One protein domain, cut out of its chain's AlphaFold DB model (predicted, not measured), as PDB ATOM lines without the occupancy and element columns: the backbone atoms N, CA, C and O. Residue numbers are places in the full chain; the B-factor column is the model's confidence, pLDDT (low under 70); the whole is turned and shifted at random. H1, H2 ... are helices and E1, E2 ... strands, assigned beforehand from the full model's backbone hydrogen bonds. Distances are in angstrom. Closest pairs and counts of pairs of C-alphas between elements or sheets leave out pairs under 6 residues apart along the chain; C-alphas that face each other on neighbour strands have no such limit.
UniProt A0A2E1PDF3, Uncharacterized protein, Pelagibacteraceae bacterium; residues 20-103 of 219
ATOM      1  N   SER A  20     -30.293 -26.564 -12.170       48.38
ATOM      2  CA  SER A  20     -29.958 -26.469 -13.570       48.38
ATOM      3  C   SER A  20     -30.844 -25.392 -14.208       48.38
ATOM      4  O   SER A  20     -32.066 -25.509 -14.201       48.38
ATOM      5  N   ALA A  21     -30.235 -24.357 -14.795       60.81
ATOM      6  CA  ALA A  21     -30.919 -23.437 -15.710       60.81
ATOM      7  C   ALA A  21     -31.452 -24.145 -16.977       60.81
ATOM      8  O   ALA A  21     -32.108 -23.516 -17.808       60.81
ATOM      9  N   PHE A  22     -31.143 -25.436 -17.130       76.56
ATOM     10  CA  PHE A  22     -31.524 -26.270 -18.248       76.56
ATOM     11  C   PHE A  22     -32.846 -26.993 -17.991       76.56
ATOM     12  O   PHE A  22     -33.053 -27.613 -16.945       76.56
ATOM     13  N   TYR A  23     -33.725 -26.903 -18.981       81.88
ATOM     14  CA  TYR A  23     -35.014 -27.569 -19.051       81.88
ATOM     15  C   TYR A  23     -34.936 -28.727 -20.038       81.88
ATOM     16  O   TYR A  23     -34.585 -28.524 -21.201       81.88
ATOM     17  N   GLU A  24     -35.266 -29.925 -19.568       85.94
ATOM     18  CA  GLU A  24     -35.281 -31.124 -20.399       85.94
ATOM     19  C   GLU A  24     -36.515 -31.142 -21.309       85.94
ATOM     20  O   GLU A  24     -37.665 -30.956 -20.884       85.94
ATOM     21  N   VAL A  25     -36.259 -31.392 -22.587       85.31
ATOM     22  CA  VAL A  25     -37.259 -31.502 -23.637       85.31
ATOM     23  C   VAL A  25     -37.244 -32.919 -24.182       85.31
ATOM     24  O   VAL A  25     -36.196 -33.422 -24.578       85.31
ATOM     25  N   SER A  26     -38.425 -33.537 -24.243       86.88
ATOM     26  CA  SER A  26     -38.636 -34.848 -24.862       86.88
ATOM     27  C   SER A  26     -39.781 -34.764 -25.867       86.88
ATOM     28  O   SER A  26     -40.908 -34.406 -25.510       86.88
ATOM     29  N   ILE A  27     -39.499 -35.053 -27.140       85.12
ATOM     30  CA  ILE A  27     -40.466 -34.908 -28.237       85.12
ATOM     31  C   ILE A  27     -40.539 -36.193 -29.051       85.12
ATOM     32  O   ILE A  27     -39.585 -36.562 -29.735       85.12
ATOM     33  N   LYS A  28     -41.718 -36.820 -29.063       85.00
ATOM     34  CA  LYS A  28     -42.024 -37.940 -29.962       85.00
ATOM     35  C   LYS A  28     -41.964 -37.497 -31.413       85.00
ATOM     36  O   LYS A  28     -42.702 -36.598 -31.814       85.00
ATOM     37  N   ASN A  29     -41.131 -38.165 -32.204       80.75
ATOM     38  CA  ASN A  29     -41.074 -37.950 -33.642       80.75
ATOM     39  C   ASN A  29     -40.687 -39.237 -34.376       80.75
ATOM     40  O   ASN A  29     -39.796 -39.975 -33.962       80.75
ATOM     41  N   THR A  30     -41.360 -39.505 -35.492       73.56
ATOM     42  CA  THR A  30     -41.059 -40.662 -36.344       73.56
ATOM     43  C   THR A  30     -39.890 -40.403 -37.294       73.56
ATOM     44  O   THR A  30     -39.280 -41.353 -37.781       73.56
ATOM     45  N   ASN A  31     -39.573 -39.136 -37.572       84.12
ATOM     46  CA  ASN A  31     -38.418 -38.753 -38.372       84.12
ATOM     47  C   ASN A  31     -37.172 -38.652 -37.482       84.12
ATOM     48  O   ASN A  31     -37.082 -37.750 -36.665       84.12
ATOM     49  N   HIS A  32     -36.209 -39.552 -37.678       82.44
ATOM     50  CA  HIS A  32     -34.964 -39.640 -36.902       82.44
ATOM     51  C   HIS A  32     -33.810 -38.802 -37.486       82.44
ATOM     52  O   HIS A  32     -32.678 -38.903 -37.020       82.44
ATOM     53  N   GLN A  33     -34.076 -38.001 -38.523       87.69
ATOM     54  CA  GLN A  33     -33.078 -37.179 -39.218       87.69
ATOM     55  C   GLN A  33     -33.195 -35.682 -38.900       87.69
ATOM     56  O   GLN A  33     -32.504 -34.867 -39.507       87.69
ATOM     57  N   LEU A  34     -34.073 -35.300 -37.972       87.81
ATOM     58  CA  LEU A  34     -34.162 -33.922 -37.501       87.81
ATOM     59  C   LEU A  34     -32.898 -33.549 -36.720       87.81
ATOM     60  O   LEU A  34     -32.349 -34.355 -35.964       87.81
ATOM     61  N   THR A  35     -32.452 -32.316 -36.924       88.38
ATOM     62  CA  THR A  35     -31.243 -31.744 -36.332       88.38
ATOM     63  C   THR A  35     -31.584 -30.856 -35.138       88.38
ATOM     64  O   THR A  35     -32.733 -30.451 -34.953       88.38
ATOM     65  N   GLN A  36     -30.573 -30.503 -34.346       86.25
ATOM     66  CA  GLN A  36     -30.701 -29.470 -33.317       86.25
ATOM     67  C   GLN A  36     -31.199 -28.147 -33.925       86.25
ATOM     68  O   GLN A  36     -32.149 -27.567 -33.403       86.25
ATOM     69  N   GLU A  37     -30.663 -27.760 -35.090       86.06
ATOM     70  CA  GLU A  37     -31.102 -26.604 -35.887       86.06
ATOM     71  C   GLU A  37     -32.614 -26.607 -36.162       86.06
ATOM     72  O   GLU A  37     -33.288 -25.582 -36.048       86.06
ATOM     73  N   TYR A  38     -33.187 -27.768 -36.496       87.31
ATOM     74  CA  TYR A  38     -34.622 -27.886 -36.744       87.31
ATOM     75  C   TYR A  38     -35.443 -27.501 -35.504       87.31
ATOM     76  O   TYR A  38     -36.388 -26.713 -35.608       87.31
ATOM     77  N   PHE A  39     -35.087 -28.024 -34.326       86.06
ATOM     78  CA  PHE A  39     -35.808 -27.724 -33.085       86.06
ATOM     79  C   PHE A  39     -35.568 -26.290 -32.613       86.06
ATOM     80  O   PHE A  39     -36.517 -25.626 -32.199       86.06
ATOM     81  N   ALA A  40     -34.344 -25.790 -32.760       83.25
ATOM     82  CA  ALA A  40     -33.980 -24.393 -32.558       83.25
ATOM     83  C   ALA A  40     -34.872 -23.443 -33.382       83.25
ATOM     84  O   ALA A  40     -35.524 -22.552 -32.833       83.25
ATOM     85  N   ASN A  41     -34.988 -23.688 -34.688       81.81
ATOM     86  CA  ASN A  41     -35.842 -22.904 -35.580       81.81
ATOM     87  C   ASN A  41     -37.325 -23.031 -35.226       81.81
ATOM     88  O   ASN A  41     -38.069 -22.048 -35.264       81.81
ATOM     89  N   LYS A  42     -37.772 -24.232 -34.849       84.69
ATOM     90  CA  LYS A  42     -39.154 -24.463 -34.417       84.69
ATOM     91  C   LYS A  42     -39.488 -23.659 -33.164       84.69
ATOM     92  O   LYS A  42     -40.559 -23.065 -33.100       84.69
ATOM     93  N   ILE A  43     -38.564 -23.587 -32.210       80.06
ATOM     94  CA  ILE A  43     -38.670 -22.729 -31.028       80.06
ATOM     95  C   ILE A  43     -38.797 -21.272 -31.470       80.06
ATOM     96  O   ILE A  43     -39.817 -20.667 -31.175       80.06
ATOM     97  N   ILE A  44     -37.877 -20.721 -32.266       76.50
ATOM     98  CA  ILE A  44     -37.980 -19.323 -32.742       76.50
ATOM     99  C   ILE A  44     -39.362 -19.031 -33.333       76.50
ATOM    100  O   ILE A  44     -40.033 -18.087 -32.915       76.50
ATOM    101  N   ASN A  45     -39.811 -19.877 -34.256       77.38
ATOM    102  CA  ASN A  45     -41.075 -19.682 -34.959       77.38
ATOM    103  C   ASN A  45     -42.294 -19.795 -34.039       77.38
ATOM    104  O   ASN A  45     -43.278 -19.086 -34.225       77.38
ATOM    105  N   ASN A  46     -42.242 -20.679 -33.045       78.94
ATOM    106  CA  ASN A  46     -43.360 -20.913 -32.134       78.94
ATOM    107  C   ASN A  46     -43.361 -19.955 -30.940       78.94
ATOM    108  O   ASN A  46     -44.390 -19.803 -30.277       78.94
ATOM    109  N   LEU A  47     -42.212 -19.342 -30.653       72.31
ATOM    110  CA  LEU A  47     -42.028 -18.423 -29.544       72.31
ATOM    111  C   LEU A  47     -42.060 -16.941 -29.980       72.31
ATOM    112  O   LEU A  47     -42.215 -16.068 -29.137       72.31
ATOM    113  N   THR A  48     -41.963 -16.606 -31.269       68.12
ATOM    114  CA  THR A  48     -41.900 -15.196 -31.710       68.12
ATOM    115  C   THR A  48     -42.848 -14.848 -32.846       68.12
ATOM    116  O   THR A  48     -43.201 -15.687 -33.671       68.12
ATOM    117  N   ASP A  49     -43.224 -13.568 -32.926       60.03
ATOM    118  CA  ASP A  49     -43.970 -13.021 -34.060       60.03
ATOM    119  C   ASP A  49     -43.017 -12.772 -35.247       60.03
ATOM    120  O   ASP A  49     -42.503 -11.672 -35.449       60.03
ATOM    121  N   SER A  50     -42.727 -13.848 -35.987       53.88
ATOM    122  CA  SER A  50     -42.290 -13.968 -37.399       53.88
ATOM    123  C   SER A  50     -41.359 -12.914 -38.042       53.88
ATOM    124  O   SER A  50     -41.303 -12.800 -39.264       53.88
ATOM    125  N   SER A  51     -40.586 -12.157 -37.276       54.50
ATOM    126  CA  SER A  51     -39.569 -11.212 -37.773       54.50
ATOM    127  C   SER A  51     -38.246 -11.330 -37.017       54.50
ATOM    128  O   SER A  51     -37.298 -10.588 -37.274       54.50
ATOM    129  N   PHE A  52     -38.182 -12.291 -36.100       57.34
ATOM    130  CA  PHE A  52     -37.100 -12.448 -35.157       57.34
ATOM    131  C   PHE A  52     -36.048 -13.415 -35.691       57.34
ATOM    132  O   PHE A  52     -36.356 -14.552 -36.043       57.34
ATOM    133  N   LYS A  53     -34.800 -12.954 -35.769       59.78
ATOM    134  CA  LYS A  53     -33.654 -13.776 -36.157       59.78
ATOM    135  C   LYS A  53     -32.722 -13.874 -34.963       59.78
ATOM    136  O   LYS A  53     -31.898 -12.987 -34.762       59.78
ATOM    137  N   ILE A  54     -32.843 -14.947 -34.188       61.47
ATOM    138  CA  ILE A  54     -31.779 -15.302 -33.254       61.47
ATOM    139  C   ILE A  54     -30.752 -16.100 -34.045       61.47
ATOM    140  O   ILE A  54     -30.977 -17.268 -34.353       61.47
ATOM    141  N   ASN A  55     -29.635 -15.460 -34.374       64.56
ATOM    142  CA  ASN A  55     -28.426 -16.216 -34.677       64.56
ATOM    143  C   ASN A  55     -28.002 -16.951 -33.398       64.56
ATOM    144  O   ASN A  55     -28.173 -16.418 -32.299       64.56
ATOM    145  N   ASP A  56     -27.461 -18.156 -33.552       68.31
ATOM    146  CA  ASP A  56     -26.797 -18.885 -32.466       68.31
ATOM    147  C   ASP A  56     -27.747 -19.373 -31.357       68.31
ATOM    148  O   ASP A  56     -27.339 -19.603 -30.224       68.31
ATOM    149  N   ILE A  57     -29.042 -19.572 -31.661       73.38
ATOM    150  CA  ILE A  57     -29.965 -20.124 -30.658       73.38
ATOM    151  C   ILE A  57     -29.547 -21.539 -30.246       73.38
ATOM    152  O   ILE A  57     -29.796 -21.928 -29.113       73.38
ATOM    153  N   GLU A  58     -28.888 -22.277 -31.145       76.75
ATOM    154  CA  GLU A  58     -28.334 -23.607 -30.891       76.75
ATOM    155  C   GLU A  58     -27.396 -23.641 -29.684       76.75
ATOM    156  O   GLU A  58     -27.354 -24.665 -29.009       76.75
ATOM    157  N   ASP A  59     -26.735 -22.528 -29.349       83.06
ATOM    158  CA  ASP A  59     -25.834 -22.422 -28.196       83.06
ATOM    159  C   ASP A  59     -26.571 -22.551 -26.853       83.06
ATOM    160  O   ASP A  59     -25.966 -22.862 -25.825       83.06
ATOM    161  N   TYR A  60     -27.891 -22.344 -26.843       83.06
ATOM    162  CA  TYR A  60     -28.726 -22.557 -25.659       83.06
ATOM    163  C   TYR A  60     -29.189 -24.011 -25.513       83.06
ATOM    164  O   TYR A  60     -29.886 -24.319 -24.543       83.06
ATOM    165  N   PHE A  61     -28.812 -24.893 -26.445       84.56
ATOM    166  CA  PHE A  61     -29.200 -26.298 -26.475       84.56
ATOM    167  C   PHE A  61     -27.999 -27.189 -26.205       84.56
ATOM    168  O   PHE A  61     -26.924 -27.025 -26.778       84.56
ATOM    169  N   THR A  62     -28.194 -28.183 -25.352       87.00
ATOM    170  CA  THR A  62     -27.170 -29.186 -25.056       87.00
ATOM    171  C   THR A  62     -27.790 -30.575 -25.011       87.00
ATOM    172  O   THR A  62     -29.013 -30.721 -25.041       87.00
ATOM    173  N   ASN A  63     -26.943 -31.606 -24.976       90.31
ATOM    174  CA  ASN A  63     -27.361 -33.000 -24.810       90.31
ATOM    175  C   ASN A  63     -28.410 -33.456 -25.843       90.31
ATOM    176  O   ASN A  63     -29.329 -34.195 -25.509       90.31
ATOM    177  N   PHE A  64     -28.273 -33.017 -27.100       90.50
ATOM    178  CA  PHE A  64     -29.173 -33.404 -28.185       90.50
ATOM    179  C   PHE A  64     -28.910 -34.843 -28.649       90.50
ATOM    180  O   PHE A  64     -27.826 -35.158 -29.144       90.50
ATOM    181  N   PHE A  65     -29.913 -35.712 -28.541       92.31
ATOM    182  CA  PHE A  65     -29.875 -37.061 -29.107       92.31
ATOM    183  C   PHE A  65     -31.272 -37.579 -29.472       92.31
ATOM    184  O   PHE A  65     -32.291 -37.089 -28.989       92.31
ATOM    185  N   PHE A  66     -31.314 -38.598 -30.334       92.38
ATOM    186  CA  PHE A  66     -32.534 -39.336 -30.659       92.38
ATOM    187  C   PHE A  66     -32.526 -40.704 -29.973       92.38
ATOM    188  O   PHE A  66     -31.678 -41.551 -30.272       92.38
ATOM    189  N   ASP A  67     -33.485 -40.940 -29.081       91.00
ATOM    190  CA  ASP A  67     -33.702 -42.246 -28.474       91.00
ATOM    191  C   ASP A  67     -34.527 -43.133 -29.416       91.00
ATOM    192  O   ASP A  67     -35.746 -43.012 -29.578       91.00
ATOM    193  N   ASN A  68     -33.834 -44.088 -30.029       88.69
ATOM    194  CA  ASN A  68     -34.430 -45.052 -30.941       88.69
ATOM    195  C   ASN A  68     -35.410 -46.032 -30.283       88.69
ATOM    196  O   ASN A  68     -36.199 -46.638 -31.017       88.69
ATOM    197  N   THR A  69     -35.347 -46.225 -28.964       90.62
ATOM    198  CA  THR A  69     -36.192 -47.171 -28.223       90.62
ATOM    199  C   THR A  69     -37.591 -46.611 -28.002       90.62
ATOM    200  O   THR A  69     -38.573 -47.297 -28.288       90.62
ATOM    201  N   VAL A  70     -37.688 -45.345 -27.591       89.38
ATOM    202  CA  VAL A  70     -38.964 -44.649 -27.353       89.38
ATOM    203  C   VAL A  70     -39.417 -43.777 -28.528       89.38
ATOM    204  O   VAL A  70     -40.567 -43.339 -28.546       89.38
ATOM    205  N   LYS A  71     -38.564 -43.602 -29.550       90.31
ATOM    206  CA  LYS A  71     -38.793 -42.742 -30.729       90.31
ATOM    207  C   LYS A  71     -38.997 -41.275 -30.344       90.31
ATOM    208  O   LYS A  71     -39.960 -40.631 -30.771       90.31
ATOM    209  N   GLU A  72     -38.074 -40.759 -29.536       90.94
ATOM    210  CA  GLU A  72     -38.111 -39.397 -28.998       90.94
ATOM    211  C   GLU A  72     -36.782 -38.670 -29.209       90.94
ATOM    212  O   GLU A  72     -35.709 -39.265 -29.132       90.94
ATOM    213  N   TYR A  73     -36.854 -37.368 -29.471       89.88
ATOM    214  CA  TYR A  73     -35.712 -36.472 -29.331       89.88
ATOM    215  C   TYR A  73     -35.615 -35.982 -27.901       89.88
ATOM    216  O   TYR A  73     -36.625 -35.549 -27.347       89.88
ATOM    217  N   HIS A  74     -34.400 -35.991 -27.367       91.19
ATOM    218  CA  HIS A  74     -34.056 -35.450 -26.062       91.19
ATOM    219  C   HIS A  74     -33.033 -34.338 -26.233       91.19
ATOM    220  O   HIS A  74     -32.099 -34.473 -27.023       91.19
ATOM    221  N   PHE A  75     -33.233 -33.238 -25.517       89.88
ATOM    222  CA  PHE A  75     -32.264 -32.156 -25.403       89.88
ATOM    223  C   PHE A  75     -32.566 -31.293 -24.187       89.88
ATOM    224  O   PHE A  75     -33.657 -31.323 -23.621       89.88
ATOM    225  N   GLU A  76     -31.590 -30.487 -23.812       89.50
ATOM    226  CA  GLU A  76     -31.669 -29.548 -22.707       89.50
ATOM    227  C   GLU A  76     -31.622 -28.118 -23.233       89.50
ATOM    228  O   GLU A  76     -30.771 -27.799 -24.059       89.50
ATOM    229  N   VAL A  77     -32.503 -27.248 -22.734       85.00
ATOM    230  CA  VAL A  77     -32.551 -25.825 -23.104       85.00
ATOM    231  C   VAL A  77     -32.217 -24.957 -21.905       85.00
ATOM    232  O   VAL A  77     -32.927 -25.011 -20.902       85.00
ATOM    233  N   ASN A  78     -31.196 -24.107 -22.006       86.50
ATOM    234  CA  ASN A  78     -30.896 -23.106 -20.983       86.50
ATOM    235  C   ASN A  78     -31.941 -21.978 -21.011       86.50
ATOM    236  O   ASN A  78     -31.764 -20.962 -21.688       86.50
ATOM    237  N   LEU A  79     -33.040 -22.161 -20.276       79.75
ATOM    238  CA  LEU A  79     -34.171 -21.233 -20.275       79.75
ATOM    239  C   LEU A  79     -33.772 -19.842 -19.794       79.75
ATOM    240  O   LEU A  79     -34.266 -18.863 -20.335       79.75
ATOM    241  N   LYS A  80     -32.857 -19.748 -18.823       78.44
ATOM    242  CA  LYS A  80     -32.416 -18.463 -18.276       78.44
ATOM    243  C   LYS A  80     -31.716 -17.614 -19.336       78.44
ATOM    244  O   LYS A  80     -32.092 -16.465 -19.541       78.44
ATOM    245  N   LEU A  81     -30.706 -18.172 -20.006       81.62
ATOM    246  CA  LEU A  81     -29.972 -17.434 -21.037       81.62
ATOM    247  C   LEU A  81     -30.865 -17.126 -22.244       81.62
ATOM    248  O   LEU A  81     -30.789 -16.035 -22.808       81.62
ATOM    249  N   LEU A  82     -31.751 -18.059 -22.599       80.38
ATOM    250  CA  LEU A  82     -32.722 -17.861 -23.666       80.38
ATOM    251  C   LEU A  82     -33.704 -16.723 -23.330       80.38
ATOM    252  O   LEU A  82     -33.967 -15.866 -24.171       80.38
ATOM    253  N   GLU A  83     -34.208 -16.673 -22.095       78.19
ATOM    254  CA  GLU A  83     -35.069 -15.598 -21.594       78.19
ATOM    255  C   GLU A  83     -34.350 -14.244 -21.588       78.19
ATOM    256  O   GLU A  83     -34.891 -13.258 -22.086       78.19
ATOM    257  N   GLU A  84     -33.116 -14.185 -21.075       78.69
ATOM    258  CA  GLU A  84     -32.282 -12.976 -21.089       78.69
ATOM    259  C   GLU A  84     -32.079 -12.455 -22.519       78.69
ATOM    260  O   GLU A  84     -32.232 -11.254 -22.771       78.69
ATOM    261  N   LYS A  85     -31.812 -13.358 -23.470       79.75
ATOM    262  CA  LYS A  85     -31.671 -13.030 -24.890       79.75
ATOM    263  C   LYS A  85     -32.965 -12.452 -25.463       79.75
ATOM    264  O   LYS A  85     -32.931 -11.347 -26.003       79.75
ATOM    265  N   PHE A  86     -34.102 -13.132 -25.296       76.56
ATOM    266  CA  PHE A  86     -35.398 -12.641 -25.785       76.56
ATOM    267  C   PHE A  86     -35.770 -11.277 -25.187       76.56
ATOM    268  O   PHE A  86     -36.142 -10.364 -25.931       76.56
ATOM    269  N   ASN A  87     -35.590 -11.110 -23.874       75.56
ATOM    270  CA  ASN A  87     -35.873  -9.862 -23.170       75.56
ATOM    271  C   ASN A  87     -34.989  -8.709 -23.669       75.56
ATOM    272  O   ASN A  87     -35.481  -7.595 -23.855       75.56
ATOM    273  N   SER A  88     -33.696  -8.962 -23.916       77.12
ATOM    274  CA  SER A  88     -32.763  -7.943 -24.423       77.12
ATOM    275  C   SER A  88     -33.165  -7.387 -25.792       77.12
ATOM    276  O   SER A  88     -32.874  -6.234 -26.102       77.12
ATOM    277  N   GLU A  89     -33.897  -8.173 -26.582       75.62
ATOM    278  CA  GLU A  89     -34.392  -7.776 -27.900       75.62
ATOM    279  C   GLU A  89     -35.854  -7.297 -27.871       75.62
ATOM    280  O   GLU A  89     -36.489  -7.137 -28.912       75.62
ATOM    281  N   GLY A  90     -36.392  -7.037 -26.675       69.50
ATOM    282  CA  GLY A  90     -37.726  -6.473 -26.482       69.50
ATOM    283  C   GLY A  90     -38.871  -7.472 -26.647       69.50
ATOM    284  O   GLY A  90     -40.026  -7.052 -26.738       69.50
ATOM    285  N   ASN A  91     -38.578  -8.774 -26.662       68.75
ATOM    286  CA  ASN A  91     -39.597  -9.813 -26.727       68.75
ATOM    287  C   ASN A  91     -39.930 -10.308 -25.329       68.75
ATOM    288  O   ASN A  91     -39.072 -10.783 -24.594       68.75
ATOM    289  N   ASN A  92     -41.210 -10.229 -24.994       61.84
ATOM    290  CA  ASN A  92     -41.739 -10.775 -23.759       61.84
ATOM    291  C   ASN A  92     -42.293 -12.157 -24.064       61.84
ATOM    292  O   ASN A  92     -43.260 -12.261 -24.817       61.84
ATOM    293  N   PHE A  93     -41.680 -13.195 -23.501       66.69
ATOM    294  CA  PHE A  93     -41.951 -14.553 -23.941       66.69
ATOM    295  C   PHE A  93     -42.434 -15.492 -22.830       66.69
ATOM    296  O   PHE A  93     -42.146 -15.309 -21.650       66.69
ATOM    297  N   ASN A  94     -43.191 -16.518 -23.227       63.34
ATOM    298  CA  ASN A  94     -43.692 -17.561 -22.349       63.34
ATOM    299  C   ASN A  94     -42.935 -18.884 -22.531       63.34
ATOM    300  O   ASN A  94     -43.373 -19.752 -23.287       63.34
ATOM    301  N   LEU A  95     -41.846 -19.081 -21.790       69.38
ATOM    302  CA  LEU A  95     -41.143 -20.373 -21.764       69.38
ATOM    303  C   LEU A  95     -41.944 -21.478 -21.050       69.38
ATOM    304  O   LEU A  95     -41.588 -22.655 -21.130       69.38
ATOM    305  N   SER A  96     -43.060 -21.132 -20.394       65.62
ATOM    306  CA  SER A  96     -43.958 -22.132 -19.818       65.62
ATOM    307  C   SER A  96     -44.551 -22.978 -20.940       65.62
ATOM    308  O   SER A  96     -45.176 -22.456 -21.863       65.62
ATOM    309  N   LEU A  97     -44.415 -24.300 -20.810       74.81
ATOM    310  CA  LEU A  97     -44.894 -25.293 -21.777       74.81
ATOM    311  C   LEU A  97     -44.141 -25.302 -23.119       74.81
ATOM    312  O   LEU A  97     -44.736 -25.643 -24.143       74.81
ATOM    313  N   LEU A  98     -42.833 -25.015 -23.111       79.00
ATOM    314  CA  LEU A  98     -41.952 -25.181 -24.277       79.00
ATOM    315  C   LEU A  98     -42.123 -26.550 -24.963       79.00
ATOM    316  O   LEU A  98     -42.276 -26.625 -26.177       79.00
ATOM    317  N   ASN A  99     -42.207 -27.636 -24.188       81.94
ATOM    318  CA  ASN A  99     -42.432 -28.981 -24.736       81.94
ATOM    319  C   ASN A  99     -43.730 -29.084 -25.542       81.94
ATOM    320  O   ASN A  99     -43.788 -29.781 -26.551       81.94
ATOM    321  N   CYS A 100     -44.772 -28.375 -25.113       85.62
ATOM    322  CA  CYS A 100     -46.048 -28.381 -25.810       85.62
ATOM    323  C   CYS A 100     -45.985 -27.578 -27.099       85.62
ATOM    324  O   CYS A 100     -46.474 -28.062 -28.114       85.62
ATOM    325  N   SER A 101     -45.347 -26.402 -27.085       85.62
ATOM    326  CA  SER A 101     -45.223 -25.579 -28.291       85.62
ATOM    327  C   SER A 101     -44.408 -26.255 -29.389       85.62
ATOM    328  O   SER A 101     -44.524 -25.862 -30.542       85.62
ATOM    329  N   LEU A 102     -43.638 -27.299 -29.074       85.94
ATOM    330  CA  LEU A 102     -42.857 -28.060 -30.045       85.94
ATOM    331  C   LEU A 102     -43.576 -29.272 -30.643       85.94
ATOM    332  O   LEU A 102     -43.024 -29.913 -31.540       85.94
ATOM    333  N   LEU A 103     -44.804 -29.574 -30.218       86.31
ATOM    334  CA  LEU A 103     -45.631 -30.590 -30.870       86.31
ATOM    335  C   LEU A 103     -46.122 -30.077 -32.231       86.31
ATOM    336  O   LEU A 103     -46.518 -28.920 -32.354       86.31
TER     337      LEU A 103
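This is residues 20 to 103 of the 219 residues of an uncharacterized protein of Pelagibacteraceae bacterium (UniProt A0A2E1PDF3). A small sheet of three strands makes one end of the domain, and H3, following directly on E3, reaches out to the other end; H1 packs with its first residues, 36 to 40, over one face of the sheet, with the short H2 near these residues and the short H4 near its last. The printed part has 84 residues, with four named helices and three named strands in the order E1 H1 H2 E2 E3 H3 H4. The sheet's order is E1 - E3 - E2, all antiparallel, and the class is mixed, helices and strands. The whole is compact, with a radius of gyration of the C-alphas of 12.6 A and spans of 41 by 28 by 21 A.

E1, residues 22 to 28, is an edge strand antiparallel to E3, residues 72 to 78, at 159 degrees; N 25 and O 75 are 2.8 A apart, within hydrogen-bond range. H1, residues 36 to 47, only grazes the sheet with residues 36 to 40. H1 touches H2, residues 57 to 60, with residues 36 to 40 alone; their closest C-alphas, Ala 40 and Glu 58, are 5.9 A apart. E2, residues 61 to 67, forms a hairpin with E3, where N 67 and O 72 are 2.8 A apart, within hydrogen-bond range. E1, H1, H2 and E2 make a split strand-helix-strand unit, two strands running the same way with E3 between them, its crossover right-handed. H3, residues 79 to 88, touches H2, with the C-alphas of Tyr 60 and Leu 82 closest at 6.5 A, and is apart from H1. H4, residues 98 to 101, touches H1 at its residues 43 to 47 alone; the closest C-alphas, Asn 46 and Ser 101, are 6.3 A apart. In H1 and H3 every O i to N i+4 pair is within hydrogen-bond range; H2 and H4 are too short for such a pair.

E1 begins at C-alpha 22, (-31.524, -26.270, -18.248), and is 19.6 A long; H1 is 16.3 A, E2 16.7 A, E3 19.5 A and H3 14.0 A. H4 ends at C-alpha 101, (-45.223, -25.579, -28.291).

The C-alphas farthest apart, Thr 69 and Gly 90, are 40.8 A apart. The printed part has no cut and no long link. Confidence is under 70 at residues 20 to 21, 48 to 56 and 90 to 96.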